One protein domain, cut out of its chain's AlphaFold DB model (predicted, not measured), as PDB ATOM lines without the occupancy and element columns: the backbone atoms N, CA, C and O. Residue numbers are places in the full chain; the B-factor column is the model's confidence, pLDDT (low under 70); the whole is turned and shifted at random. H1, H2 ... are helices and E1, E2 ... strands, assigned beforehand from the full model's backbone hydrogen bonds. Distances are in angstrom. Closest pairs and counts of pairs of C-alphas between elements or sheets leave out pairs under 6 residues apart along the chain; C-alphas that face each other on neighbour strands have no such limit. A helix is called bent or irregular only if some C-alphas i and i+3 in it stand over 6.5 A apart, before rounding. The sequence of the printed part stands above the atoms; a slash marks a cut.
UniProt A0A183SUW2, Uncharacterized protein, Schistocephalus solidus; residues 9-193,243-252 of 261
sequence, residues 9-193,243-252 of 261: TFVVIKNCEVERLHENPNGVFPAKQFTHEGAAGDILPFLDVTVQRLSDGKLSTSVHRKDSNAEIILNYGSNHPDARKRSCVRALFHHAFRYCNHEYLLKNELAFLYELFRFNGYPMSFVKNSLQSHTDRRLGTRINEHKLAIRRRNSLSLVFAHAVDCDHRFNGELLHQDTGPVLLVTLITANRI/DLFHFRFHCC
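Overview. This is residues 9 to 193 and 243 to 252 of the 261 residues of an uncharacterized protein of Schistocephalus solidus (UniProt A0A183SUW2). Two small antiparallel sheets, E1-E6-E2 and E3-E4-E5, are partly face to face as a sandwich, with H1 over one face of the first. The helical hairpin H2 and H3 packs on the second sheet at E5; H4 passes H2 near residues 86 to 90 and runs away as a long arm with H5 at its tip, and the chain then folds back to H6. The 195 printed residues hold six helices and six strands in the order E1 H1 E2 E3 E4 E5 H2 H3 H4 H5 H6 E6, mixed in class. The whole is loose, with a radius of gyration of the C-alphas of 21.9 A and spans of 57 by 52 by 37 A.

Along the chain. E1 is residues 9 to 14, beginning at C-alpha 9 (-37.675, 25.031, -4.951). E6, 243 to 251, measures 25.8 A and ends at C-alpha 251 (-36.237, 36.255, -14.521); E2 is 32 to 38. H1, 15 to 28, is irregular: C-alphas 16 and 19 are 7.2 A apart. E3 is 43 to 46, E4 49 to 53 and E5 59 to 63. H2 is 82 to 99, 25.9 A; H3 103 to 119, 24.4 A; H4 124 to 151, 41.3 A; H5 158 to 165; H6 182 to 189.

Arrangement. The sheet E1 E6 E2 is strongly twisted; N 11 and O 245 are 2.8 A apart, and N 37 and O 246 2.8 A. H1 is on it, over E6, at a height over the sheet of 7.7 A, forming two layers. E1, H1 and E2 form a split strand-helix-strand unit, with E6 between the strands and a right-handed crossover. E3, E4 and E5 form a meander, each strand antiparallel to the one before: N 44 and O 51 are 2.8 A apart, N 50 and O 62 2.8 A. The closest C-alphas of E3 and E6, Leu 44 and Leu 244, are 6.8 A apart. H2 is on the sheet E3 E4 E5, over none of its strands, at a height over the sheet of 6.4 A, again two layers; H3 only grazes it with residues 105 to 109. H2 and H3 touch with residues 89 to 97 of H2, closest at C-alphas 96 and 109, 6.3 A, at a shallow tilt of 22 degrees, opposite ways. H2 and H4 touch at C-alphas 86 and 130, 5.5 A, only just about perpendicular at 70.4 degrees. H4 touches H5 at C-alphas 150 and 160, 5.0 A, at a steep tilt of 48 degrees. H6 touches no helix. Every O i to N i+4 pair is within hydrogen-bond range in H2, H3, H5 and H6, against 6 of 10 in H1 and 18 of 24 in H4.

Size, cuts and confidence. The C-alphas farthest apart, of Pro 30 and Gln 177, are 60.9 A apart. Residues 194 to 242 are not printed; C-alphas 193 and 243 are 26.5 A apart across the cut. The links E5 to H2 and H5 to H6 are long. Mean pLDDT of the printed part is 73.3, with 67 residues under 70, among them 155 to 193 and 243 to 252.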
ATOM      1  N   THR A   9     -38.102  25.629  -6.227       74.88
ATOM      2  CA  THR A   9     -37.675  25.031  -4.951       74.88
ATOM      3  C   THR A   9     -38.870  24.730  -4.057       74.88
ATOM      4  O   THR A   9     -39.690  25.603  -3.781       74.88
ATOM      5  N   PHE A  10     -38.940  23.500  -3.557       75.38
ATOM      6  CA  PHE A  10     -39.893  23.090  -2.529       75.38
ATOM      7  C   PHE A  10     -39.296  23.321  -1.136       75.38
ATOM      8  O   PHE A  10     -38.194  22.853  -0.841       75.38
ATOM      9  N   VAL A  11     -40.026  24.033  -0.276       75.81
ATOM     10  CA  VAL A  11     -39.591  24.411   1.071       75.81
ATOM     11  C   VAL A  11     -40.676  24.062   2.086       75.81
ATOM     12  O   VAL A  11     -41.852  24.369   1.905       75.81
ATOM     13  N   VAL A  12     -40.262  23.447   3.193       78.19
ATOM     14  CA  VAL A  12     -41.112  23.191   4.359       78.19
ATOM     15  C   VAL A  12     -40.688  24.154   5.459       78.19
ATOM     16  O   VAL A  12     -39.561  24.076   5.949       78.19
ATOM     17  N   ILE A  13     -41.562  25.089   5.827       78.38
ATOM     18  CA  ILE A  13     -41.234  26.154   6.778       78.38
ATOM     19  C   ILE A  13     -42.457  26.539   7.615       78.38
ATOM     20  O   ILE A  13     -43.603  26.263   7.264       78.38
ATOM     21  N   LYS A  14     -42.215  27.167   8.767       75.12
ATOM     22  CA  LYS A  14     -43.279  27.751   9.583       75.12
ATOM     23  C   LYS A  14     -43.910  28.935   8.860       75.12
ATOM     24  O   LYS A  14     -43.184  29.800   8.382       75.12
ATOM     25  N   ASN A  15     -45.237  29.044   8.890       77.19
ATOM     26  CA  ASN A  15     -45.966  30.108   8.181       77.19
ATOM     27  C   ASN A  15     -45.495  31.517   8.549       77.19
ATOM     28  O   ASN A  15     -45.476  32.399   7.704       77.19
ATOM     29  N   CYS A  16     -45.120  31.735   9.812       79.25
ATOM     30  CA  CYS A  16     -44.659  33.042  10.282       79.25
ATOM     31  C   CYS A  16     -43.312  33.473   9.682       79.25
ATOM     32  O   CYS A  16     -42.976  34.647   9.750       79.25
ATOM     33  N   GLU A  17     -42.541  32.544   9.115       79.75
ATOM     34  CA  GLU A  17     -41.220  32.808   8.538       79.75
ATOM     35  C   GLU A  17     -41.254  32.959   7.012       79.75
ATOM     36  O   GLU A  17     -40.225  33.257   6.412       79.75
ATOM     37  N   VAL A  18     -42.408  32.731   6.378       80.31
ATOM     38  CA  VAL A  18     -42.547  32.688   4.914       80.31
ATOM     39  C   VAL A  18     -42.225  34.038   4.291       80.31
ATOM     40  O   VAL A  18     -41.341  34.107   3.442       80.31
ATOM     41  N   GLU A  19     -42.862  35.107   4.774       86.44
ATOM     42  CA  GLU A  19     -42.627  36.471   4.282       86.44
ATOM     43  C   GLU A  19     -41.174  36.893   4.509       86.44
ATOM     44  O   GLU A  19     -40.503  37.377   3.605       86.44
ATOM     45  N   ARG A  20     -40.613  36.580   5.685       83.00
ATOM     46  CA  ARG A  20     -39.200  36.860   5.975       83.00
ATOM     47  C   ARG A  20     -38.265  36.130   5.005       83.00
ATOM     48  O   ARG A  20     -37.258  36.691   4.574       83.00
ATOM     49  N   LEU A  21     -38.555  34.867   4.682       79.50
ATOM     50  CA  LEU A  21     -37.781  34.090   3.712       79.50
ATOM     51  C   LEU A  21     -37.952  34.620   2.283       79.50
ATOM     52  O   LEU A  21     -37.017  34.504   1.500       79.50
ATOM     53  N   HIS A  22     -39.108  35.191   1.950       81.75
ATOM     54  CA  HIS A  22     -39.413  35.769   0.643       81.75
ATOM     55  C   HIS A  22     -38.746  37.133   0.433       81.75
ATOM     56  O   HIS A  22     -38.105  37.357  -0.594       81.75
ATOM     57  N   GLU A  23     -38.817  38.018   1.424       85.19
ATOM     58  CA  GLU A  23     -38.276  39.379   1.360       85.19
ATOM     59  C   GLU A  23     -36.744  39.408   1.341       85.19
ATOM     60  O   GLU A  23     -36.154  40.184   0.592       85.19
ATOM     61  N   ASN A  24     -36.078  38.547   2.119       81.94
ATOM     62  CA  ASN A  24     -34.612  38.518   2.214       81.94
ATOM     63  C   ASN A  24     -33.903  38.385   0.846       81.94
ATOM     64  O   ASN A  24     -33.093  39.250   0.511       81.94
ATOM     65  N   PRO A  25     -34.158  37.340   0.033       72.69
ATOM     66  CA  PRO A  25     -33.514  37.198  -1.268       72.69
ATOM     67  C   PRO A  25     -33.976  38.265  -2.273       72.69
ATOM     68  O   PRO A  25     -33.153  38.729  -3.065       72.69
ATOM     69  N   ASN A  26     -35.237  38.709  -2.203       79.50
ATOM     70  CA  ASN A  26     -35.772  39.776  -3.060       79.50
ATOM     71  C   ASN A  26     -35.141  41.146  -2.780       79.50
ATOM     72  O   ASN A  26     -34.923  41.926  -3.707       79.50
ATOM     73  N   GLY A  27     -34.790  41.432  -1.524       79.06
ATOM     74  CA  GLY A  27     -34.089  42.654  -1.136       79.06
ATOM     75  C   GLY A  27     -32.628  42.685  -1.593       79.06
ATOM     76  O   GLY A  27     -32.100  43.752  -1.898       79.06
ATOM     77  N   VAL A  28     -31.973  41.522  -1.683       79.38
ATOM     78  CA  VAL A  28     -30.572  41.417  -2.131       79.38
ATOM     79  C   VAL A  28     -30.453  41.532  -3.654       79.38
ATOM     80  O   VAL A  28     -29.479  42.097  -4.151       79.38
ATOM     81  N   PHE A  29     -31.434  41.025  -4.409       72.94
ATOM     82  CA  PHE A  29     -31.385  40.991  -5.872       72.94
ATOM     83  C   PHE A  29     -32.621  41.646  -6.511       72.94
ATOM     84  O   PHE A  29     -33.480  40.938  -7.028       72.94
ATOM     85  N   PRO A  30     -32.694  42.988  -6.611       70.06
ATOM     86  CA  PRO A  30     -33.877  43.688  -7.133       70.06
ATOM     87  C   PRO A  30     -34.283  43.269  -8.556       70.06
ATOM     88  O   PRO A  30     -35.463  43.279  -8.902       70.06
ATOM     89  N   ALA A  31     -33.301  42.874  -9.375       74.12
ATOM     90  CA  ALA A  31     -33.494  42.407 -10.748       74.12
ATOM     91  C   ALA A  31     -34.002  40.951 -10.857       74.12
ATOM     92  O   ALA A  31     -34.317  40.498 -11.957       74.12
ATOM     93  N   LYS A  32     -34.053  40.201  -9.748       67.19
ATOM     94  CA  LYS A  32     -34.538  38.817  -9.683       67.19
ATOM     95  C   LYS A  32     -35.567  38.698  -8.567       67.19
ATOM     96  O   LYS A  32     -35.209  38.639  -7.398       67.19
ATOM     97  N   GLN A  33     -36.837  38.637  -8.948       75.75
ATOM     98  CA  GLN A  33     -37.933  38.493  -7.999       75.75
ATOM     99  C   GLN A  33     -38.295  37.011  -7.852       75.75
ATOM    100  O   GLN A  33     -38.627  36.323  -8.819       75.75
ATOM    101  N   PHE A  34     -38.211  36.530  -6.623       74.06
ATOM    102  CA  PHE A  34     -38.765  35.274  -6.163       74.06
ATOM    103  C   PHE A  34     -40.252  35.472  -5.911       74.06
ATOM    104  O   PHE A  34     -40.667  36.483  -5.344       74.06
ATOM    105  N   THR A  35     -41.052  34.486  -6.275       81.25
ATOM    106  CA  THR A  35     -42.456  34.375  -5.882       81.25
ATOM    107  C   THR A  35     -42.638  33.084  -5.105       81.25
ATOM    108  O   THR A  35     -41.873  32.139  -5.300       81.25
ATOM    109  N   HIS A  36     -43.644  33.014  -4.239       82.88
ATOM    110  CA  HIS A  36     -44.006  31.764  -3.583       82.88
ATOM    111  C   HIS A  36     -45.472  31.404  -3.819       82.88
ATOM    112  O   HIS A  36     -46.334  32.275  -3.939       82.88
ATOM    113  N   GLU A  37     -45.754  30.113  -3.809       84.25
ATOM    114  CA  GLU A  37     -47.089  29.534  -3.800       84.25
ATOM    115  C   GLU A  37     -47.194  28.659  -2.543       84.25
ATOM    116  O   GLU A  37     -46.353  27.790  -2.298       84.25
ATOM    117  N   GLY A  38     -48.185  28.936  -1.695       80.88
ATOM    118  CA  GLY A  38     -48.494  28.094  -0.538       80.88
ATOM    119  C   GLY A  38     -49.405  26.935  -0.932       80.88
ATOM    120  O   GLY A  38     -50.128  27.016  -1.925       80.88
ATOM    121  N   ALA A  39     -49.403  25.865  -0.137       83.19
ATOM    122  CA  ALA A  39     -50.354  24.772  -0.317       83.19
ATOM    123  C   ALA A  39     -51.808  25.272  -0.277       83.19
ATOM    124  O   ALA A  39     -52.206  26.029   0.611       83.19
ATOM    125  N   ALA A  40     -52.622  24.793  -1.215       86.38
ATOM    126  CA  ALA A  40     -54.064  24.979  -1.171       86.38
ATOM    127  C   ALA A  40     -54.653  23.918  -0.231       86.38
ATOM    128  O   ALA A  40     -54.852  22.758  -0.603       86.38
ATOM    129  N   GLY A  41     -54.878  24.304   1.027       87.31
ATOM    130  CA  GLY A  41     -55.215  23.362   2.093       87.31
ATOM    131  C   GLY A  41     -54.004  22.502   2.453       87.31
ATOM    132  O   GLY A  41     -52.993  23.017   2.920       87.31
ATOM    133  N   ASP A  42     -54.103  21.194   2.220       88.75
ATOM    134  CA  ASP A  42     -53.024  20.232   2.478       88.75
ATOM    135  C   ASP A  42     -52.292  19.786   1.204       88.75
ATOM    136  O   ASP A  42     -51.441  18.905   1.280       88.75
ATOM    137  N   ILE A  43     -52.619  20.343   0.033       90.25
ATOM    138  CA  ILE A  43     -52.104  19.884  -1.263       90.25
ATOM    139  C   ILE A  43     -51.265  20.980  -1.923       90.25
ATOM    140  O   ILE A  43     -51.707  22.118  -2.071       90.25
ATOM    141  N   LEU A  44     -50.064  20.611  -2.364       87.56
ATOM    142  CA  LEU A  44     -49.158  21.455  -3.130       87.56
ATOM    143  C   LEU A  44     -48.674  20.706  -4.383       87.56
ATOM    144  O   LEU A  44     -47.915  19.737  -4.271       87.56
ATOM    145  N   PRO A  45     -49.084  21.141  -5.582       90.06
ATOM    146  CA  PRO A  45     -48.425  20.760  -6.823       90.06
ATOM    147  C   PRO A  45     -46.991  21.299  -6.867       90.06
ATOM    148  O   PRO A  45     -46.764  22.484  -6.644       90.06
ATOM    149  N   PHE A  46     -46.022  20.443  -7.176       84.31
ATOM    150  CA  PHE A  46     -44.629  20.820  -7.392       84.31
ATOM    151  C   PHE A  46     -44.044  20.004  -8.548       84.31
ATOM    152  O   PHE A  46     -43.817  18.798  -8.422       84.31
ATOM    153  N   LEU A  47     -43.774  20.669  -9.676       87.25
ATOM    154  CA  LEU A  47     -43.349  20.020 -10.922       87.25
ATOM    155  C   LEU A  47     -44.323  18.884 -11.311       87.25
ATOM    156  O   LEU A  47     -45.536  19.089 -11.354       87.25
ATOM    157  N   ASP A  48     -43.799  17.682 -11.555       85.88
ATOM    158  CA  ASP A  48     -44.563  16.479 -11.900       85.88
ATOM    159  C   ASP A  48     -45.107  15.727 -10.665       85.88
ATOM    160  O   ASP A  48     -45.526  14.571 -10.776       85.88
ATOM    161  N   VAL A  49     -45.090  16.338  -9.472       87.38
ATOM    162  CA  VAL A  49     -45.453  15.685  -8.203       87.38
ATOM    163  C   VAL A  49     -46.519  16.477  -7.459       87.38
ATOM    164  O   VAL A  49     -46.402  17.678  -7.257       87.38
ATOM    165  N   THR A  50     -47.568  15.794  -7.012       91.56
ATOM    166  CA  THR A  50     -48.522  16.354  -6.053       91.56
ATOM    167  C   THR A  50     -48.068  15.932  -4.668       91.56
ATOM    168  O   THR A  50     -47.955  14.736  -4.399       91.56
ATOM    169  N   VAL A  51     -47.792  16.899  -3.798       87.25
ATOM    170  CA  VAL A  51     -47.422  16.661  -2.401       87.25
ATOM    171  C   VAL A  51     -48.631  16.968  -1.531       87.25
ATOM    172  O   VAL A  51     -49.163  18.072  -1.580       87.25
ATOM    173  N   GLN A  52     -49.064  16.002  -0.729       87.31
ATOM    174  CA  GLN A  52     -50.168  16.156   0.208       87.31
ATOM    175  C   GLN A  52     -49.691  15.927   1.639       87.31
ATOM    176  O   GLN A  52     -49.102  14.890   1.944       87.31
ATOM    177  N   ARG A  53     -49.991  16.858   2.543       85.69
ATOM    178  CA  ARG A  53     -49.823  16.650   3.980       85.69
ATOM    179  C   ARG A  53     -50.980  15.806   4.517       85.69
ATOM    180  O   ARG A  53     -52.146  16.119   4.306       85.69
ATOM    181  N   LEU A  54     -50.657  14.721   5.205       86.50
ATOM    182  CA  LEU A  54     -51.630  13.859   5.866       86.50
ATOM    183  C   LEU A  54     -51.918  14.351   7.288       86.50
ATOM    184  O   LEU A  54     -51.140  15.099   7.882       86.50
ATOM    185  N   SER A  55     -53.026  13.885   7.865       89.56
ATOM    186  CA  SER A  55     -53.433  14.228   9.234       89.56
ATOM    187  C   SER A  55     -52.445  13.755  10.309       89.56
ATOM    188  O   SER A  55     -52.384  14.350  11.381       89.56
ATOM    189  N   ASP A  56     -51.641  12.726  10.020       84.06
ATOM    190  CA  ASP A  56     -50.561  12.241  10.889       84.06
ATOM    191  C   ASP A  56     -49.258  13.059  10.757       84.06
ATOM    192  O   ASP A  56     -48.251  12.737  11.390       84.06
ATOM    193  N   GLY A  57     -49.267  14.116   9.939       76.50
ATOM    194  CA  GLY A  57     -48.122  14.985   9.678       76.50
ATOM    195  C   GLY A  57     -47.132  14.442   8.645       76.50
ATOM    196  O   GLY A  57     -46.139  15.115   8.362       76.50
ATOM    197  N   LYS A  58     -47.366  13.258   8.061       80.88
ATOM    198  CA  LYS A  58     -46.530  12.729   6.972       80.88
ATOM    199  C   LYS A  58     -46.904  13.344   5.629       80.88
ATOM    200  O   LYS A  58     -47.955  13.958   5.468       80.88
ATOM    201  N   LEU A  59     -46.029  13.145   4.646       82.88
ATOM    202  CA  LEU A  59     -46.273  13.536   3.264       82.88
ATOM    203  C   LEU A  59     -46.676  12.317   2.434       82.88
ATOM    204  O   LEU A  59     -45.982  11.302   2.419       82.88
ATOM    205  N   SER A  60     -47.778  12.454   1.716       84.94
ATOM    206  CA  SER A  60     -48.197  11.590   0.621       84.94
ATOM    207  C   SER A  60     -47.781  12.244  -0.695       84.94
ATOM    208  O   SER A  60     -47.911  13.458  -0.850       84.94
ATOM    209  N   THR A  61     -47.257  11.466  -1.634       86.94
ATOM    210  CA  THR A  61     -46.836  11.967  -2.947       86.94
ATOM    211  C   THR A  61     -47.441  11.128  -4.063       86.94
ATOM    212  O   THR A  61     -47.566   9.908  -3.937       86.94
ATOM    213  N   SER A  62     -47.820  11.782  -5.159       87.62
ATOM    214  CA  SER A  62     -48.355  11.153  -6.373       87.62
ATOM    215  C   SER A  62     -47.928  11.921  -7.624       87.62
ATOM    216  O   SER A  62     -47.404  13.030  -7.534       87.62
ATOM    217  N   VAL A  63     -48.141  11.336  -8.805       91.06
ATOM    218  CA  VAL A  63     -47.885  12.018 -10.083       91.06
ATOM    219  C   VAL A  63     -48.862  13.185 -10.242       91.06
ATOM    220  O   VAL A  63     -50.077  12.998 -10.168       91.06
ATOM    221  N   HIS A  64     -48.344  14.393 -10.466       92.62
ATOM    222  CA  HIS A  64     -49.162  15.554 -10.796       92.62
ATOM    223  C   HIS A  64     -49.484  15.590 -12.289       92.62
ATOM    224  O   HIS A  64     -48.629  15.341 -13.139       92.62
ATOM    225  N   ARG A  65     -50.729  15.937 -12.610       90.38
ATOM    226  CA  ARG A  65     -51.181  16.236 -13.968       90.38
ATOM    227  C   ARG A  65     -51.900  17.567 -13.922       90.38
ATOM    228  O   ARG A  65     -52.807  17.738 -13.116       90.38
ATOM    229  N   LYS A  66     -51.502  18.485 -14.796       86.19
ATOM    230  CA  LYS A  66     -52.188  19.765 -14.954       86.19
ATOM    231  C   LYS A  66     -53.589  19.531 -15.523       86.19
ATOM    232  O   LYS A  66     -53.741  18.672 -16.388       86.19
ATOM    233  N   ASP A  67     -54.568  20.340 -15.131       82.19
ATOM    234  CA  ASP A  67     -55.951  20.228 -15.633       82.19
ATOM    235  C   ASP A  67     -56.052  20.369 -17.159       82.19
ATOM    236  O   ASP A  67     -56.941  19.818 -17.797       82.19
ATOM    237  N   SER A  68     -55.101  21.076 -17.774       78.81
ATOM    238  CA  SER A  68     -54.996  21.219 -19.227       78.81
ATOM    239  C   SER A  68     -54.360  20.010 -19.929       78.81
ATOM    240  O   SER A  68     -54.005  20.108 -21.104       78.81
ATOM    241  N   ASN A  69     -54.103  18.906 -19.225       81.81
ATOM    242  CA  ASN A  69     -53.510  17.716 -19.818       81.81
ATOM    243  C   ASN A  69     -54.527  17.028 -20.737       81.81
ATOM    244  O   ASN A  69     -55.514  16.471 -20.274       81.81
ATOM    245  N   ALA A  70     -54.256  17.036 -22.042       83.94
ATOM    246  CA  ALA A  70     -55.107  16.389 -23.039       83.94
ATOM    247  C   ALA A  70     -54.997  14.850 -23.046       83.94
ATOM    248  O   ALA A  70     -55.636  14.209 -23.875       83.94
ATOM    249  N   GLU A  71     -54.150  14.259 -22.193       91.75
ATOM    250  CA  GLU A  71     -53.875  12.811 -22.157       91.75
ATOM    251  C   GLU A  71     -53.353  12.257 -23.498       91.75
ATOM    252  O   GLU A  71     -53.463  11.074 -23.831       91.75
ATOM    253  N   ILE A  72     -52.717  13.135 -24.274       91.00
ATOM    254  CA  ILE A  72     -52.083  12.803 -25.544       91.00
ATOM    255  C   ILE A  72     -50.612  12.510 -25.271       91.00
ATOM    256  O   ILE A  72     -49.857  13.379 -24.832       91.00
ATOM    257  N   ILE A  73     -50.193  11.285 -25.574       94.81
ATOM    258  CA  ILE A  73     -48.785  10.884 -25.560       94.81
ATOM    259  C   ILE A  73     -48.324  10.548 -26.980       94.81
ATOM    260  O   ILE A  73     -49.068  10.667 -27.952       94.81
ATOM    261  N   LEU A  74     -47.065  10.124 -27.120       94.94
ATOM    262  CA  LEU A  74     -46.532   9.653 -28.394       94.94
ATOM    263  C   LEU A  74     -47.409   8.519 -28.942       94.94
ATOM    264  O   LEU A  74     -47.320   7.409 -28.435       94.94
ATOM    265  N   ASN A  75     -48.206   8.763 -29.980       96.94
ATOM    266  CA  ASN A  75     -49.102   7.751 -30.544       96.94
ATOM    267  C   ASN A  75     -48.322   6.552 -31.120       96.94
ATOM    268  O   ASN A  75     -47.311   6.729 -31.812       96.94
ATOM    269  N   TYR A  76     -48.802   5.329 -30.876       97.69
ATOM    270  CA  TYR A  76     -48.124   4.108 -31.322       97.69
ATOM    271  C   TYR A  76     -48.033   3.979 -32.851       97.69
ATOM    272  O   TYR A  76     -47.008   3.528 -33.367       97.69
ATOM    273  N   GLY A  77     -49.063   4.419 -33.580       96.25
ATOM    274  CA  GLY A  77     -49.129   4.374 -35.044       96.25
ATOM    275  C   GLY A  77     -48.270   5.427 -35.747       96.25
ATOM    276  O   GLY A  77     -48.137   5.402 -36.967       96.25
ATOM    277  N   SER A  78     -47.659   6.352 -35.003       96.81
ATOM    278  CA  SER A  78     -46.764   7.353 -35.583       96.81
ATOM    279  C   SER A  78     -45.473   6.724 -36.131       96.81
ATOM    280  O   SER A  78     -45.003   5.693 -35.636       96.81
ATOM    281  N   ASN A  79     -44.839   7.395 -37.100       96.88
ATOM    282  CA  ASN A  79     -43.583   6.970 -37.740       96.88
ATOM    283  C   ASN A  79     -42.332   7.118 -36.837       96.88
ATOM    284  O   ASN A  79     -41.236   7.429 -37.293       96.88
ATOM    285  N   HIS A  80     -42.488   6.942 -35.524       96.06
ATOM    286  CA  HIS A  80     -41.383   6.965 -34.573       96.06
ATOM    287  C   HIS A  80     -40.809   5.556 -34.367       96.06
ATOM    288  O   HIS A  80     -41.580   4.596 -34.277       96.06
ATOM    289  N   PRO A  81     -39.480   5.412 -34.198       96.69
ATOM    290  CA  PRO A  81     -38.873   4.123 -33.891       96.69
ATOM    291  C   PRO A  81     -39.420   3.519 -32.595       96.69
ATOM    292  O   PRO A  81     -39.635   4.231 -31.607       96.69
ATOM    293  N   ASP A  82     -39.523   2.191 -32.541       95.00
ATOM    294  CA  ASP A  82     -39.990   1.465 -31.352       95.00
ATOM    295  C   ASP A  82     -39.191   1.800 -30.095       95.00
ATOM    296  O   ASP A  82     -39.739   1.826 -28.998       95.00
ATOM    297  N   ALA A  83     -37.900   2.113 -30.229       93.19
ATOM    298  CA  ALA A  83     -37.081   2.548 -29.103       93.19
ATOM    299  C   ALA A  83     -37.648   3.803 -28.411       93.19
ATOM    300  O   ALA A  83     -37.652   3.866 -27.185       93.19
ATOM    301  N   ARG A  84     -38.183   4.772 -29.170       93.75
ATOM    302  CA  ARG A  84     -38.792   5.995 -28.619       93.75
ATOM    303  C   ARG A  84     -40.120   5.696 -27.928       93.75
ATOM    304  O   ARG A  84     -40.352   6.192 -26.829       93.75
ATOM    305  N   LYS A  85     -40.934   4.826 -28.525       95.44
ATOM    306  CA  LYS A  85     -42.197   4.332 -27.951       95.44
ATOM    307  C   LYS A  85     -41.953   3.578 -26.638       95.44
ATOM    308  O   LYS A  85     -42.586   3.873 -25.631       95.44
ATOM    309  N   ARG A  86     -40.951   2.690 -26.602       95.00
ATOM    310  CA  ARG A  86     -40.513   1.996 -25.375       95.00
ATOM    311  C   ARG A  86     -40.028   2.967 -24.301       95.00
ATOM    312  O   ARG A  86     -40.369   2.793 -23.135       95.00
ATOM    313  N   SER A  87     -39.233   3.974 -24.666       91.25
ATOM    314  CA  SER A  87     -38.770   4.985 -23.708       91.25
ATOM    315  C   SER A  87     -39.920   5.807 -23.132       91.25
ATOM    316  O   SER A  87     -39.900   6.085 -21.939       91.25
ATOM    317  N   CYS A  88     -40.937   6.136 -23.936       95.00
ATOM    318  CA  CYS A  88     -42.152   6.796 -23.458       95.00
ATOM    319  C   CYS A  88     -42.871   5.945 -22.397       95.00
ATOM    320  O   CYS A  88     -43.125   6.438 -21.300       95.00
ATOM    321  N   VAL A  89     -43.082   4.648 -22.669       94.31
ATOM    322  CA  VAL A  89     -43.624   3.693 -21.682       94.31
ATOM    323  C   VAL A  89     -42.801   3.702 -20.399       94.31
ATOM    324  O   VAL A  89     -43.330   3.915 -19.312       94.31
ATOM    325  N   ARG A  90     -41.486   3.520 -20.512       89.12
ATOM    326  CA  ARG A  90     -40.604   3.427 -19.344       89.12
ATOM    327  C   ARG A  90     -40.605   4.693 -18.502       89.12
ATOM    328  O   ARG A  90     -40.615   4.575 -17.285       89.12
ATOM    329  N   ALA A  91     -40.592   5.868 -19.126       87.62
ATOM    330  CA  ALA A  91     -40.564   7.138 -18.411       87.62
ATOM    331  C   ALA A  91     -41.805   7.309 -17.525       87.62
ATOM    332  O   ALA A  91     -41.668   7.535 -16.327       87.62
ATOM    333  N   LEU A  92     -43.005   7.102 -18.076       92.56
ATOM    334  CA  LEU A  92     -44.245   7.305 -17.320       92.56
ATOM    335  C   LEU A  92     -44.409   6.289 -16.184       92.56
ATOM    336  O   LEU A  92     -44.712   6.666 -15.056       92.56
ATOM    337  N   PHE A  93     -44.124   5.009 -16.443       90.56
ATOM    338  CA  PHE A  93     -44.141   4.001 -15.380       90.56
ATOM    339  C   PHE A  93     -43.067   4.276 -14.321       90.56
ATOM    340  O   PHE A  93     -43.319   4.107 -13.132       90.56
ATOM    341  N   HIS A  94     -41.880   4.744 -14.719       83.31
ATOM    342  CA  HIS A  94     -40.841   5.140 -13.772       83.31
ATOM    343  C   HIS A  94     -41.295   6.299 -12.878       83.31
ATOM    344  O   HIS A  94     -41.035   6.261 -11.679       83.31
ATOM    345  N   HIS A  95     -42.005   7.294 -13.419       86.19
ATOM    346  CA  HIS A  95     -42.563   8.393 -12.625       86.19
ATOM    347  C   HIS A  95     -43.568   7.874 -11.593       86.19
ATOM    348  O   HIS A  95     -43.465   8.231 -10.422       86.19
ATOM    349  N   ALA A  96     -44.456   6.955 -11.985       83.50
ATOM    350  CA  ALA A  96     -45.388   6.310 -11.062       83.50
ATOM    351  C   ALA A  96     -44.661   5.638  -9.886       83.50
ATOM    352  O   ALA A  96     -44.961   5.920  -8.728       83.50
ATOM    353  N   PHE A  97     -43.650   4.810 -10.166       82.62
ATOM    354  CA  PHE A  97     -42.863   4.147  -9.118       82.62
ATOM    355  C   PHE A  97     -42.027   5.119  -8.280       82.62
ATOM    356  O   PHE A  97     -41.745   4.842  -7.117       82.62
ATOM    357  N   ARG A  98     -41.587   6.235  -8.869       82.44
ATOM    358  CA  ARG A  98     -40.718   7.208  -8.204       82.44
ATOM    359  C   ARG A  98     -41.484   8.165  -7.298       82.44
ATOM    360  O   ARG A  98     -40.917   8.593  -6.289       82.44
ATOM    361  N   TYR A  99     -42.698   8.542  -7.694       85.00
ATOM    362  CA  TYR A  99     -43.478   9.596  -7.052       85.00
ATOM    363  C   TYR A  99     -44.605   9.058  -6.177       85.00
ATOM    364  O   TYR A  99     -44.887   9.678  -5.159       85.00
ATOM    365  N   CYS A 100     -45.219   7.917  -6.497       81.12
ATOM    366  CA  CYS A 100     -46.273   7.353  -5.653       81.12
ATOM    367  C   CYS A 100     -45.672   6.639  -4.437       81.12
ATOM    368  O   CYS A 100     -45.001   5.619  -4.585       81.12
ATOM    369  N   ASN A 101     -45.937   7.147  -3.231       80.00
ATOM    370  CA  ASN A 101     -45.401   6.575  -1.989       80.00
ATOM    371  C   ASN A 101     -46.409   5.727  -1.189       80.00
ATOM    372  O   ASN A 101     -46.020   5.066  -0.226       80.00
ATOM    373  N   HIS A 102     -47.679   5.693  -1.605       79.31
ATOM    374  CA  HIS A 102     -48.696   4.788  -1.069       79.31
ATOM    375  C   HIS A 102     -49.160   3.771  -2.110       79.31
ATOM    376  O   HIS A 102     -49.319   4.084  -3.291       79.31
ATOM    377  N   GLU A 103     -49.454   2.555  -1.647       81.12
ATOM    378  CA  GLU A 103     -49.854   1.438  -2.507       81.12
ATOM    379  C   GLU A 103     -51.112   1.749  -3.329       81.12
ATOM    380  O   GLU A 103     -51.152   1.466  -4.525       81.12
ATOM    381  N   TYR A 104     -52.129   2.362  -2.718       85.69
ATOM    382  CA  TYR A 104     -53.367   2.697  -3.423       85.69
ATOM    383  C   TYR A 104     -53.142   3.763  -4.513       85.69
ATOM    384  O   TYR A 104     -53.696   3.640  -5.602       85.69
ATOM    385  N   LEU A 105     -52.276   4.757  -4.265       83.50
ATOM    386  CA  LEU A 105     -51.909   5.778  -5.255       83.50
ATOM    387  C   LEU A 105     -51.159   5.159  -6.425       83.50
ATOM    388  O   LEU A 105     -51.468   5.447  -7.577       83.50
ATOM    389  N   LEU A 106     -50.210   4.267  -6.134       85.62
ATOM    390  CA  LEU A 106     -49.484   3.542  -7.167       85.62
ATOM    391  C   LEU A 106     -50.435   2.675  -8.003       85.62
ATOM    392  O   LEU A 106     -50.343   2.687  -9.225       85.62
ATOM    393  N   LYS A 107     -51.373   1.955  -7.378       84.50
ATOM    394  CA  LYS A 107     -52.369   1.145  -8.102       84.50
ATOM    395  C   LYS A 107     -53.233   1.994  -9.032       84.50
ATOM    396  O   LYS A 107     -53.390   1.629 -10.196       84.50
ATOM    397  N   ASN A 108     -53.743   3.122  -8.541       92.31
ATOM    398  CA  ASN A 108     -54.554   4.045  -9.337       92.31
ATOM    399  C   ASN A 108     -53.759   4.607 -10.520       92.31
ATOM    400  O   ASN A 108     -54.242   4.624 -11.648       92.31
ATOM    401  N   GLU A 109     -52.515   5.002 -10.268       93.19
ATOM    402  CA  GLU A 109     -51.615   5.541 -11.281       93.19
ATOM    403  C   GLU A 109     -51.278   4.505 -12.363       93.19
ATOM    404  O   GLU A 109     -51.339   4.797 -13.555       93.19
ATOM    405  N   LEU A 110     -50.979   3.264 -11.976       91.69
ATOM    406  CA  LEU A 110     -50.716   2.185 -12.929       91.69
ATOM    407  C   LEU A 110     -51.956   1.857 -13.769       91.69
ATOM    408  O   LEU A 110     -51.827   1.645 -14.974       91.69
ATOM    409  N   ALA A 111     -53.143   1.831 -13.155       93.75
ATOM    410  CA  ALA A 111     -54.400   1.626 -13.870       93.75
ATOM    411  C   ALA A 111     -54.635   2.734 -14.907       93.75
ATOM    412  O   ALA A 111     -54.910   2.437 -16.069       93.75
ATOM    413  N   PHE A 112     -54.426   3.992 -14.514       96.81
ATOM    414  CA  PHE A 112     -54.482   5.132 -15.424       96.81
ATOM    415  C   PHE A 112     -53.495   4.984 -16.589       96.81
ATOM    416  O   PHE A 112     -53.885   5.131 -17.744       96.81
ATOM    417  N   LEU A 113     -52.225   4.656 -16.321       96.06
ATOM    418  CA  LEU A 113     -51.213   4.527 -17.374       96.06
ATOM    419  C   LEU A 113     -51.560   3.428 -18.379       96.06
ATOM    420  O   LEU A 113     -51.336   3.599 -19.578       96.06
ATOM    421  N   TYR A 114     -52.112   2.308 -17.914       95.62
ATOM    422  CA  TYR A 114     -52.544   1.244 -18.810       95.62
ATOM    423  C   TYR A 114     -53.642   1.702 -19.772       95.62
ATOM    424  O   TYR A 114     -53.529   1.448 -20.973       95.62
ATOM    425  N   GLU A 115     -54.646   2.422 -19.274       97.19
ATOM    426  CA  GLU A 115     -55.689   2.990 -20.128       97.19
ATOM    427  C   GLU A 115     -55.131   4.084 -21.048       97.19
ATOM    428  O   GLU A 115     -55.377   4.045 -22.251       97.19
ATOM    429  N   LEU A 116     -54.275   4.980 -20.548       97.12
ATOM    430  CA  LEU A 116     -53.615   6.019 -21.347       97.12
ATOM    431  C   LEU A 116     -52.888   5.433 -22.567       97.12
ATOM    432  O   LEU A 116     -53.069   5.893 -23.698       97.12
ATOM    433  N   PHE A 117     -52.066   4.399 -22.363       97.75
ATOM    434  CA  PHE A 117     -51.342   3.746 -23.455       97.75
ATOM    435  C   PHE A 117     -52.283   3.041 -24.429       97.75
ATOM    436  O   PHE A 117     -52.076   3.116 -25.643       97.75
ATOM    437  N   ARG A 118     -53.337   2.402 -23.915       96.94
ATOM    438  CA  ARG A 118     -54.367   1.765 -24.735       96.94
ATOM    439  C   ARG A 118     -55.082   2.783 -25.627       96.94
ATOM    440  O   ARG A 118     -55.176   2.551 -26.831       96.94
ATOM    441  N   PHE A 119     -55.510   3.919 -25.077       97.12
ATOM    442  CA  PHE A 119     -56.140   5.008 -25.833       97.12
ATOM    443  C   PHE A 119     -55.208   5.604 -26.893       97.12
ATOM    444  O   PHE A 119     -55.652   5.965 -27.980       97.12
ATOM    445  N   ASN A 120     -53.900   5.625 -26.633       97.56
ATOM    446  CA  ASN A 120     -52.887   6.098 -27.579       97.56
ATOM    447  C   ASN A 120     -52.382   5.004 -28.554       97.56
ATOM    448  O   ASN A 120     -51.363   5.184 -29.232       97.56
ATOM    449  N   GLY A 121     -53.097   3.875 -28.648       97.69
ATOM    450  CA  GLY A 121     -52.912   2.836 -29.666       97.69
ATOM    451  C   GLY A 121     -51.832   1.795 -29.367       97.69
ATOM    452  O   GLY A 121     -51.459   1.042 -30.265       97.69
ATOM    453  N   TYR A 122     -51.298   1.737 -28.144       98.12
ATOM    454  CA  TYR A 122     -50.238   0.786 -27.805       98.12
ATOM    455  C   TYR A 122     -50.796  -0.625 -27.579       98.12
ATOM    456  O   TYR A 122     -51.682  -0.811 -26.742       98.12
ATOM    457  N   PRO A 123     -50.219  -1.661 -28.219       97.69
ATOM    458  CA  PRO A 123     -50.505  -3.042 -27.862       97.69
ATOM    459  C   PRO A 123     -50.080  -3.332 -26.419       97.69
ATOM    460  O   PRO A 123     -48.944  -3.063 -26.022       97.69
ATOM    461  N   MET A 124     -50.955  -3.966 -25.635       95.00
ATOM    462  CA  MET A 124     -50.658  -4.272 -24.230       95.00
ATOM    463  C   MET A 124     -49.458  -5.205 -24.045       95.00
ATOM    464  O   MET A 124     -48.746  -5.110 -23.044       95.00
ATOM    465  N   SER A 125     -49.190  -6.075 -25.018       94.25
ATOM    466  CA  SER A 125     -47.970  -6.884 -25.066       94.25
ATOM    467  C   SER A 125     -46.716  -6.013 -25.175       94.25
ATOM    468  O   SER A 125     -45.756  -6.231 -24.441       94.25
ATOM    469  N   PHE A 126     -46.732  -4.978 -26.020       95.00
ATOM    470  CA  PHE A 126     -45.621  -4.039 -26.170       95.00
ATOM    471  C   PHE A 126     -45.352  -3.275 -24.871       95.00
ATOM    472  O   PHE A 126     -44.197  -3.154 -24.459       95.00
ATOM    473  N   VAL A 127     -46.406  -2.803 -24.193       93.44
ATOM    474  CA  VAL A 127     -46.289  -2.117 -22.894       93.44
ATOM    475  C   VAL A 127     -45.637  -3.039 -21.860       93.44
ATOM    476  O   VAL A 127     -44.611  -2.681 -21.285       93.44
ATOM    477  N   LYS A 128     -46.148  -4.265 -21.687       89.69
ATOM    478  CA  LYS A 128     -45.597  -5.251 -20.737       89.69
ATOM    479  C   LYS A 128     -44.135  -5.605 -21.049       89.69
ATOM    480  O   LYS A 128     -43.282  -5.553 -20.163       89.69
ATOM    481  N   ASN A 129     -43.816  -5.868 -22.316       88.19
ATOM    482  CA  ASN A 129     -42.460  -6.213 -22.755       88.19
ATOM    483  C   ASN A 129     -41.468  -5.053 -22.566       88.19
ATOM    484  O   ASN A 129     -40.281  -5.271 -22.298       88.19
ATOM    485  N   SER A 130     -41.942  -3.808 -22.682       88.44
ATOM    486  CA  SER A 130     -41.125  -2.607 -22.465       88.44
ATOM    487  C   SER A 130     -40.618  -2.501 -21.029       88.44
ATOM    488  O   SER A 130     -39.520  -1.980 -20.815       88.44
ATOM    489  N   LEU A 131     -41.387  -3.019 -20.067       81.75
ATOM    490  CA  LEU A 131     -41.050  -3.015 -18.646       81.75
ATOM    491  C   LEU A 131     -40.111  -4.173 -18.266       81.75
ATOM    492  O   LEU A 131     -39.218  -3.982 -17.449       81.75
ATOM    493  N   GLN A 132     -40.248  -5.338 -18.906       72.50
ATOM    494  CA  GLN A 132     -39.434  -6.534 -18.620       72.50
ATOM    495  C   GLN A 132     -37.976  -6.419 -19.102       72.50
ATOM    496  O   GLN A 132     -37.045  -6.900 -18.464       72.50
ATOM    497  N   SER A 133     -37.747  -5.757 -20.237       55.62
ATOM    498  CA  SER A 133     -36.459  -5.819 -20.949       55.62
ATOM    499  C   SER A 133     -35.354  -4.898 -20.404       55.62
ATOM    500  O   SER A 133     -34.200  -5.022 -20.815       55.62
ATOM    501  N   HIS A 134     -35.667  -3.973 -19.487       48.94
ATOM    502  CA  HIS A 134     -34.674  -3.057 -18.890       48.94
ATOM    503  C   HIS A 134     -34.273  -3.445 -17.467       48.94
ATOM    504  O   HIS A 134     -33.150  -3.157 -17.057       48.94
ATOM    505  N   THR A 135     -35.170  -4.100 -16.730       46.59
ATOM    506  CA  THR A 135     -34.915  -4.588 -15.374       46.59
ATOM    507  C   THR A 135     -33.982  -5.790 -15.411       46.59
ATOM    508  O   THR A 135     -32.955  -5.754 -14.750       46.59
ATOM    509  N   ASP A 136     -34.235  -6.778 -16.267       45.00
ATOM    510  CA  ASP A 136     -33.492  -8.044 -16.250       45.00
ATOM    511  C   ASP A 136     -32.034  -7.896 -16.725       45.00
ATOM    512  O   ASP A 136     -31.079  -8.328 -16.072       45.00
ATOM    513  N   ARG A 137     -31.825  -7.168 -17.832       50.19
ATOM    514  CA  ARG A 137     -30.491  -7.003 -18.433       50.19
ATOM    515  C   ARG A 137     -29.569  -6.104 -17.604       50.19
ATOM    516  O   ARG A 137     -28.370  -6.350 -17.575       50.19
ATOM    517  N   ARG A 138     -30.099  -5.076 -16.924       54.06
ATOM    518  CA  ARG A 138     -29.300  -4.206 -16.037       54.06
ATOM    519  C   ARG A 138     -29.169  -4.768 -14.628       54.06
ATOM    520  O   ARG A 138     -28.119  -4.573 -14.028       54.06
ATOM    521  N   LEU A 139     -30.179  -5.456 -14.095       49.16
ATOM    522  CA  LEU A 139     -30.097  -6.080 -12.776       49.16
ATOM    523  C   LEU A 139     -29.067  -7.209 -12.784       49.16
ATOM    524  O   LEU A 139     -28.209  -7.225 -11.911       49.16
ATOM    525  N   GLY A 140     -29.061  -8.070 -13.808       53.84
ATOM    526  CA  GLY A 140     -28.035  -9.105 -13.960       53.84
ATOM    527  C   GLY A 140     -26.617  -8.527 -14.015       53.84
ATOM    528  O   GLY A 140     -25.734  -8.974 -13.283       53.84
ATOM    529  N   THR A 141     -26.399  -7.476 -14.813       59.69
ATOM    530  CA  THR A 141     -25.098  -6.790 -14.888       59.69
ATOM    531  C   THR A 141     -24.720  -6.120 -13.567       59.69
ATOM    532  O   THR A 141     -23.616  -6.348 -13.085       59.69
ATOM    533  N   ARG A 142     -25.630  -5.373 -12.927       58.53
ATOM    534  CA  ARG A 142     -25.358  -4.689 -11.650       58.53
ATOM    535  C   ARG A 142     -25.104  -5.681 -10.521       58.53
ATOM    536  O   ARG A 142     -24.146  -5.515  -9.779       58.53
ATOM    537  N   ILE A 143     -25.893  -6.749 -10.418       61.72
ATOM    538  CA  ILE A 143     -25.661  -7.829  -9.451       61.72
ATOM    539  C   ILE A 143     -24.292  -8.461  -9.687       61.72
ATOM    540  O   ILE A 143     -23.559  -8.688  -8.728       61.72
ATOM    541  N   ASN A 144     -23.919  -8.726 -10.941       67.25
ATOM    542  CA  ASN A 144     -22.606  -9.278 -11.258       67.25
ATOM    543  C   ASN A 144     -21.473  -8.307 -10.900       67.25
ATOM    544  O   ASN A 144     -20.504  -8.728 -10.276       67.25
ATOM    545  N   GLU A 145     -21.604  -7.017 -11.203       65.25
ATOM    546  CA  GLU A 145     -20.653  -5.978 -10.789       65.25
ATOM    547  C   GLU A 145     -20.520  -5.898  -9.262       65.25
ATOM    548  O   GLU A 145     -19.409  -5.817  -8.748       65.25
ATOM    549  N   HIS A 146     -21.631  -5.985  -8.527       68.12
ATOM    550  CA  HIS A 146     -21.643  -5.928  -7.063       68.12
ATOM    551  C   HIS A 146     -21.016  -7.188  -6.452       68.12
ATOM    552  O   HIS A 146     -20.152  -7.092  -5.579       68.12
ATOM    553  N   LYS A 147     -21.362  -8.376  -6.967       65.06
ATOM    554  CA  LYS A 147     -20.717  -9.650  -6.603       65.06
ATOM    555  C   LYS A 147     -19.210  -9.594  -6.867       65.06
ATOM    556  O   LYS A 147     -18.422 -10.041  -6.034       65.06
ATOM    557  N   LEU A 148     -18.796  -9.036  -8.005       72.50
ATOM    558  CA  LEU A 148     -17.385  -8.855  -8.349       72.50
ATOM    559  C   LEU A 148     -16.694  -7.849  -7.424       72.50
ATOM    560  O   LEU A 148     -15.569  -8.110  -7.007       72.50
ATOM    561  N   ALA A 149     -17.347  -6.744  -7.066       69.25
ATOM    562  CA  ALA A 149     -16.801  -5.744  -6.153       69.25
ATOM    563  C   ALA A 149     -16.554  -6.315  -4.747       69.25
ATOM    564  O   ALA A 149     -15.484  -6.085  -4.186       69.25
ATOM    565  N   ILE A 150     -17.484  -7.128  -4.228       67.69
ATOM    566  CA  ILE A 150     -17.322  -7.828  -2.944       67.69
ATOM    567  C   ILE A 150     -16.173  -8.842  -3.020       67.69
ATOM    568  O   ILE A 150     -15.290  -8.842  -2.165       67.69
ATOM    569  N   ARG A 151     -16.131  -9.677  -4.072       77.50
ATOM    570  CA  ARG A 151     -15.050 -10.665  -4.271       77.50
ATOM    571  C   ARG A 151     -13.670 -10.015  -4.365       77.50
ATOM    572  O   ARG A 151     -12.705 -10.560  -3.842       77.50
ATOM    573  N   ARG A 152     -13.578  -8.863  -5.033       81.94
ATOM    574  CA  ARG A 152     -12.329  -8.113  -5.238       81.94
ATOM    575  C   ARG A 152     -11.955  -7.212  -4.062       81.94
ATOM    576  O   ARG A 152     -10.923  -6.557  -4.138       81.94
ATOM    577  N   ARG A 153     -12.773  -7.166  -3.003       77.19
ATOM    578  CA  ARG A 153     -12.597  -6.268  -1.852       77.19
ATOM    579  C   ARG A 153     -12.399  -4.808  -2.261       77.19
ATOM    580  O   ARG A 153     -11.510  -4.119  -1.768       77.19
ATOM    581  N   ASN A 154     -13.202  -4.351  -3.220       74.25
ATOM    582  CA  ASN A 154     -13.082  -2.998  -3.743       74.25
ATOM    583  C   ASN A 154     -13.612  -1.982  -2.719       74.25
ATOM    584  O   ASN A 154     -14.825  -1.830  -2.577       74.25
ATOM    585  N   SER A 155     -12.706  -1.256  -2.062       67.88
ATOM    586  CA  SER A 155     -13.013  -0.242  -1.043       67.88
ATOM    587  C   SER A 155     -13.830   0.949  -1.556       67.88
ATOM    588  O   SER A 155     -14.437   1.652  -0.756       67.88
ATOM    589  N   LEU A 156     -13.895   1.164  -2.875       63.88
ATOM    590  CA  LEU A 156     -14.713   2.217  -3.491       63.88
ATOM    591  C   LEU A 156     -16.162   1.776  -3.755       63.88
ATOM    592  O   LEU A 156     -16.995   2.583  -4.167       63.88
ATOM    593  N   SER A 157     -16.486   0.497  -3.547       66.56
ATOM    594  CA  SER A 157     -17.857   0.011  -3.651       66.56
ATOM    595  C   SER A 157     -18.581   0.202  -2.324       66.56
ATOM    596  O   SER A 157     -18.266  -0.464  -1.341       66.56
ATOM    597  N   LEU A 158     -19.613   1.048  -2.321       60.72
ATOM    598  CA  LEU A 158     -20.487   1.261  -1.159       60.72
ATOM    599  C   LEU A 158     -21.093  -0.046  -0.629       60.72
ATOM    600  O   LEU A 158     -21.271  -0.211   0.571       60.72
ATOM    601  N   VAL A 159     -21.366  -1.000  -1.522       57.31
ATOM    602  CA  VAL A 159     -21.934  -2.306  -1.163       57.31
ATOM    603  C   VAL A 159     -20.901  -3.202  -0.485       57.31
ATOM    604  O   VAL A 159     -21.248  -3.930   0.441       57.31
ATOM    605  N   PHE A 160     -19.633  -3.134  -0.901       62.12
ATOM    606  CA  PHE A 160     -18.551  -3.820  -0.196       62.12
ATOM    607  C   PHE A 160     -18.284  -3.184   1.173       62.12
ATOM    608  O   PHE A 160     -18.200  -3.916   2.151       62.12
ATOM    609  N   ALA A 161     -18.214  -1.850   1.247       64.62
ATOM    610  CA  ALA A 161     -18.053  -1.133   2.513       64.62
ATOM    611  C   ALA A 161     -19.169  -1.508   3.504       64.62
ATOM    612  O   ALA A 161     -18.882  -1.990   4.589       64.62
ATOM    613  N   HIS A 162     -20.436  -1.454   3.077       60.38
ATOM    614  CA  HIS A 162     -21.576  -1.869   3.899       60.38
ATOM    615  C   HIS A 162     -21.519  -3.344   4.332       60.38
ATOM    616  O   HIS A 162     -21.817  -3.660   5.480       60.38
ATOM    617  N   ALA A 163     -21.138  -4.259   3.433       61.62
ATOM    618  CA  ALA A 163     -21.027  -5.679   3.766       61.62
ATOM    619  C   ALA A 163     -19.969  -5.943   4.852       61.62
ATOM    620  O   ALA A 163     -20.152  -6.846   5.663       61.62
ATOM    621  N   VAL A 164     -18.885  -5.160   4.869       66.12
ATOM    622  CA  VAL A 164     -17.828  -5.233   5.888       66.12
ATOM    623  C   VAL A 164     -18.258  -4.541   7.183       66.12
ATOM    624  O   VAL A 164     -18.118  -5.126   8.251       66.12
ATOM    625  N   ASP A 165     -18.819  -3.335   7.090       66.69
ATOM    626  CA  ASP A 165     -19.191  -2.514   8.250       66.69
ATOM    627  C   ASP A 165     -20.365  -3.107   9.045       66.69
ATOM    628  O   ASP A 165     -20.461  -2.913  10.256       66.69
ATOM    629  N   CYS A 166     -21.269  -3.829   8.376       53.53
ATOM    630  CA  CYS A 166     -22.459  -4.427   8.986       53.53
ATOM    631  C   CYS A 166     -22.410  -5.964   9.077       53.53
ATOM    632  O   CYS A 166     -23.436  -6.566   9.384       53.53
ATOM    633  N   ASP A 167     -21.266  -6.592   8.772       57.50
ATOM    634  CA  ASP A 167     -21.078  -8.057   8.691       57.50
ATOM    635  C   ASP A 167     -22.215  -8.781   7.934       57.50
ATOM    636  O   ASP A 167     -22.723  -9.839   8.313       57.50
ATOM    637  N   HIS A 168     -22.671  -8.162   6.844       54.97
ATOM    638  CA  HIS A 168     -23.860  -8.586   6.115       54.97
ATOM    639  C   HIS A 168     -23.474  -9.315   4.819       54.97
ATOM    640  O   HIS A 168     -22.894  -8.740   3.894       54.97
ATOM    641  N   ARG A 169     -23.835 -10.603   4.718       51.16
ATOM    642  CA  ARG A 169     -23.653 -11.411   3.500       51.16
ATOM    643  C   ARG A 169     -24.857 -11.303   2.564       51.16
ATOM    644  O   ARG A 169     -25.894 -11.917   2.797       51.16
ATOM    645  N   PHE A 170     -24.677 -10.621   1.435       50.19
ATOM    646  CA  PHE A 170     -25.651 -10.619   0.342       50.19
ATOM    647  C   PHE A 170     -25.733 -12.000  -0.329       50.19
ATOM    648  O   PHE A 170     -24.859 -12.361  -1.122       50.19
ATOM    649  N   ASN A 171     -26.790 -12.768  -0.043       47.44
ATOM    650  CA  ASN A 171     -27.032 -14.048  -0.706       47.44
ATOM    651  C   ASN A 171     -27.875 -13.837  -1.975       47.44
ATOM    652  O   ASN A 171     -29.078 -13.599  -1.923       47.44
ATOM    653  N   GLY A 172     -27.224 -13.875  -3.139       44.81
ATOM    654  CA  GLY A 172     -27.829 -13.536  -4.433       44.81
ATOM    655  C   GLY A 172     -28.709 -14.622  -5.062       44.81
ATOM    656  O   GLY A 172     -28.866 -14.589  -6.281       44.81
ATOM    657  N   GLU A 173     -29.208 -15.584  -4.279       37.38
ATOM    658  CA  GLU A 173     -30.038 -16.715  -4.738       37.38
ATOM    659  C   GLU A 173     -31.547 -16.515  -4.503       37.38
ATOM    660  O   GLU A 173     -32.358 -17.210  -5.105       37.38
ATOM    661  N   LEU A 174     -31.961 -15.512  -3.719       36.81
ATOM    662  CA  LEU A 174     -33.381 -15.248  -3.414       36.81
ATOM    663  C   LEU A 174     -34.168 -14.543  -4.540       36.81
ATOM    664  O   LEU A 174     -35.314 -14.157  -4.347       36.81
ATOM    665  N   LEU A 175     -33.586 -14.378  -5.730       41.22
ATOM    666  CA  LEU A 175     -34.209 -13.646  -6.844       41.22
ATOM    667  C   LEU A 175     -35.121 -14.501  -7.734       41.22
ATOM    668  O   LEU A 175     -35.696 -13.975  -8.682       41.22
ATOM    669  N   HIS A 176     -35.261 -15.798  -7.446       37.59
ATOM    670  CA  HIS A 176     -36.080 -16.711  -8.251       37.59
ATOM    671  C   HIS A 176     -37.412 -17.124  -7.618       37.59
ATOM    672  O   HIS A 176     -38.151 -17.879  -8.244       37.59
ATOM    673  N   GLN A 177     -37.755 -16.636  -6.421       31.42
ATOM    674  CA  GLN A 177     -39.008 -17.006  -5.756       31.42
ATOM    675  C   GLN A 177     -39.846 -15.765  -5.421       31.42
ATOM    676  O   GLN A 177     -39.572 -15.028  -4.478       31.42
ATOM    677  N   ASP A 178     -40.850 -15.535  -6.271       31.75
ATOM    678  CA  ASP A 178     -42.144 -14.889  -6.004       31.75
ATOM    679  C   ASP A 178     -42.212 -13.517  -5.315       31.75
ATOM    680  O   ASP A 178     -43.292 -13.051  -4.955       31.75
ATOM    681  N   THR A 179     -41.114 -12.772  -5.246       31.83
ATOM    682  CA  THR A 179     -41.162 -11.339  -4.934       31.83
ATOM    683  C   THR A 179     -40.865 -10.534  -6.190       31.83
ATOM    684  O   THR A 179     -39.731 -10.188  -6.507       31.83
ATOM    685  N   GLY A 180     -41.937 -10.250  -6.939       32.81
ATOM    686  CA  GLY A 180     -41.949  -9.280  -8.033       32.81
ATOM    687  C   GLY A 180     -41.493  -7.871  -7.589       32.81
ATOM    688  O   GLY A 180     -41.015  -7.707  -6.472       32.81
ATOM    689  N   PRO A 181     -41.648  -6.832  -8.435       39.47
ATOM    690  CA  PRO A 181     -40.882  -5.563  -8.505       39.47
ATOM    691  C   PRO A 181     -40.591  -4.764  -7.212       39.47
ATOM    692  O   PRO A 181     -39.801  -3.825  -7.245       39.47
ATOM    693  N   VAL A 182     -41.169  -5.145  -6.078       32.66
ATOM    694  CA  VAL A 182     -40.927  -4.633  -4.726       32.66
ATOM    695  C   VAL A 182     -39.448  -4.727  -4.315       32.66
ATOM    696  O   VAL A 182     -38.906  -3.747  -3.817       32.66
ATOM    697  N   LEU A 183     -38.747  -5.840  -4.584       32.09
ATOM    698  CA  LEU A 183     -37.332  -5.992  -4.187       32.09
ATOM    699  C   LEU A 183     -36.382  -5.068  -4.983       32.09
ATOM    700  O   LEU A 183     -35.353  -4.618  -4.477       32.09
ATOM    701  N   LEU A 184     -36.746  -4.755  -6.232       35.25
ATOM    702  CA  LEU A 184     -35.983  -3.869  -7.114       35.25
ATOM    703  C   LEU A 184     -36.088  -2.400  -6.676       35.25
ATOM    704  O   LEU A 184     -35.105  -1.667  -6.780       35.25
ATOM    705  N   VAL A 185     -37.244  -1.982  -6.149       33.28
ATOM    706  CA  VAL A 185     -37.420  -0.644  -5.562       33.28
ATOM    707  C   VAL A 185     -36.516  -0.484  -4.337       33.28
ATOM    708  O   VAL A 185     -35.816   0.520  -4.248       33.28
ATOM    709  N   THR A 186     -36.420  -1.502  -3.473       26.78
ATOM    710  CA  THR A 186     -35.562  -1.498  -2.270       26.78
ATOM    711  C   THR A 186     -34.058  -1.437  -2.587       26.78
ATOM    712  O   THR A 186     -33.295  -0.806  -1.860       26.78
ATOM    713  N   LEU A 187     -33.608  -2.038  -3.695       31.16
ATOM    714  CA  LEU A 187     -32.208  -1.956  -4.151       31.16
ATOM    715  C   LEU A 187     -31.867  -0.631  -4.856       31.16
ATOM    716  O   LEU A 187     -30.703  -0.232  -4.882       31.16
ATOM    717  N   ILE A 188     -32.854   0.061  -5.433       31.52
ATOM    718  CA  ILE A 188     -32.661   1.384  -6.050       31.52
ATOM    719  C   ILE A 188     -32.680   2.497  -4.987       31.52
ATOM    720  O   ILE A 188     -31.999   3.505  -5.160       31.52
ATOM    721  N   THR A 189     -33.370   2.307  -3.858       31.14
ATOM    722  CA  THR A 189     -33.444   3.289  -2.759       31.14
ATOM    723  C   THR A 189     -32.300   3.218  -1.739       31.14
ATOM    724  O   THR A 189     -32.155   4.150  -0.954       31.14
ATOM    725  N   ALA A 190     -31.443   2.191  -1.756       30.78
ATOM    726  CA  ALA A 190     -30.381   2.026  -0.751       30.78
ATOM    727  C   ALA A 190     -29.135   2.924  -0.937       30.78
ATOM    728  O   ALA A 190     -28.263   2.952  -0.072       30.78
ATOM    729  N   ASN A 191     -29.031   3.699  -2.018       36.56
ATOM    730  CA  ASN A 191     -27.926   4.643  -2.191       36.56
ATOM    731  C   ASN A 191     -28.331   6.045  -1.734       36.56
ATOM    732  O   ASN A 191     -28.610   6.857  -2.604       36.56
ATOM    733  N   ARG A 192     -28.343   6.320  -0.415       31.48
ATOM    734  CA  ARG A 192     -27.947   7.604   0.224       31.48
ATOM    735  C   ARG A 192     -27.901   7.473   1.757       31.48
ATOM    736  O   ARG A 192     -28.922   7.599   2.420       31.48
ATOM    737  N   ILE A 193     -26.701   7.340   2.318       29.03
ATOM    738  CA  ILE A 193     -26.372   7.839   3.663       29.03
ATOM    739  C   ILE A 193     -25.109   8.701   3.493       29.03
ATOM    740  O   ILE A 193     -24.135   8.205   2.925       29.03
ATOM    741  N   ASP A 243     -46.186  24.661   7.109       48.78
ATOM    742  CA  ASP A 243     -46.873  24.530   5.820       48.78
ATOM    743  C   ASP A 243     -45.874  24.285   4.678       48.78
ATOM    744  O   ASP A 243     -44.652  24.406   4.834       48.78
ATOM    745  N   LEU A 244     -46.414  23.856   3.537       41.53
ATOM    746  CA  LEU A 244     -45.661  23.536   2.328       41.53
ATOM    747  C   LEU A 244     -45.679  24.745   1.393       41.53
ATOM    748  O   LEU A 244     -46.753  25.270   1.092       41.53
ATOM    749  N   PHE A 245     -44.504  25.143   0.910       37.69
ATOM    750  CA  PHE A 245     -44.345  26.265  -0.009       37.69
ATOM    751  C   PHE A 245     -43.495  25.865  -1.210       37.69
ATOM    752  O   PHE A 245     -42.503  25.143  -1.091       37.69
ATOM    753  N   HIS A 246     -43.867  26.377  -2.375       43.72
ATOM    754  CA  HIS A 246     -43.068  26.331  -3.590       43.72
ATOM    755  C   HIS A 246     -42.592  27.746  -3.900       43.72
ATOM    756  O   HIS A 246     -43.403  28.648  -4.057       43.72
ATOM    757  N   PHE A 247     -41.279  27.951  -3.983       44.62
ATOM    758  CA  PHE A 247     -40.687  29.189  -4.479       44.62
ATOM    759  C   PHE A 247     -40.334  29.044  -5.958       44.62
ATOM    760  O   PHE A 247     -39.605  28.117  -6.326       44.62
ATOM    761  N   ARG A 248     -40.826  29.972  -6.780       40.38
ATOM    762  CA  ARG A 248     -40.520  30.084  -8.208       40.38
ATOM    763  C   ARG A 248     -39.665  31.319  -8.463       40.38
ATOM    764  O   ARG A 248     -39.902  32.389  -7.901       40.38
ATOM    765  N   PHE A 249     -38.684  31.177  -9.341       42.28
ATOM    766  CA  PHE A 249     -37.919  32.293  -9.876       42.28
ATOM    767  C   PHE A 249     -38.627  32.881 -11.100       42.28
ATOM    768  O   PHE A 249     -38.954  32.163 -12.044       42.28
ATOM    769  N   HIS A 250     -38.791  34.203 -11.136       40.97
ATOM    770  CA  HIS A 250     -39.050  34.913 -12.386       40.97
ATOM    771  C   HIS A 250     -37.828  35.752 -12.757       40.97
ATOM    772  O   HIS A 250     -37.517  36.765 -12.127       40.97
ATOM    773  N   CYS A 251     -37.128  35.345 -13.817       35.94
ATOM    774  CA  CYS A 251     -36.237  36.255 -14.521       35.94
ATOM    775  C   CYS A 251     -37.114  37.143 -15.408       35.94
ATOM    776  O   CYS A 251     -37.743  36.660 -16.347       35.94
ATOM    777  N   CYS A 252     -37.218  38.428 -15.076       33.66
ATOM    778  CA  CYS A 252     -37.824  39.392 -15.983       33.66
ATOM    779  C   CYS A 252     -36.881  39.532 -17.188       33.66
ATOM    780  O   CYS A 252     -35.696  39.822 -16.999       33.66
TER     781      CYS A 252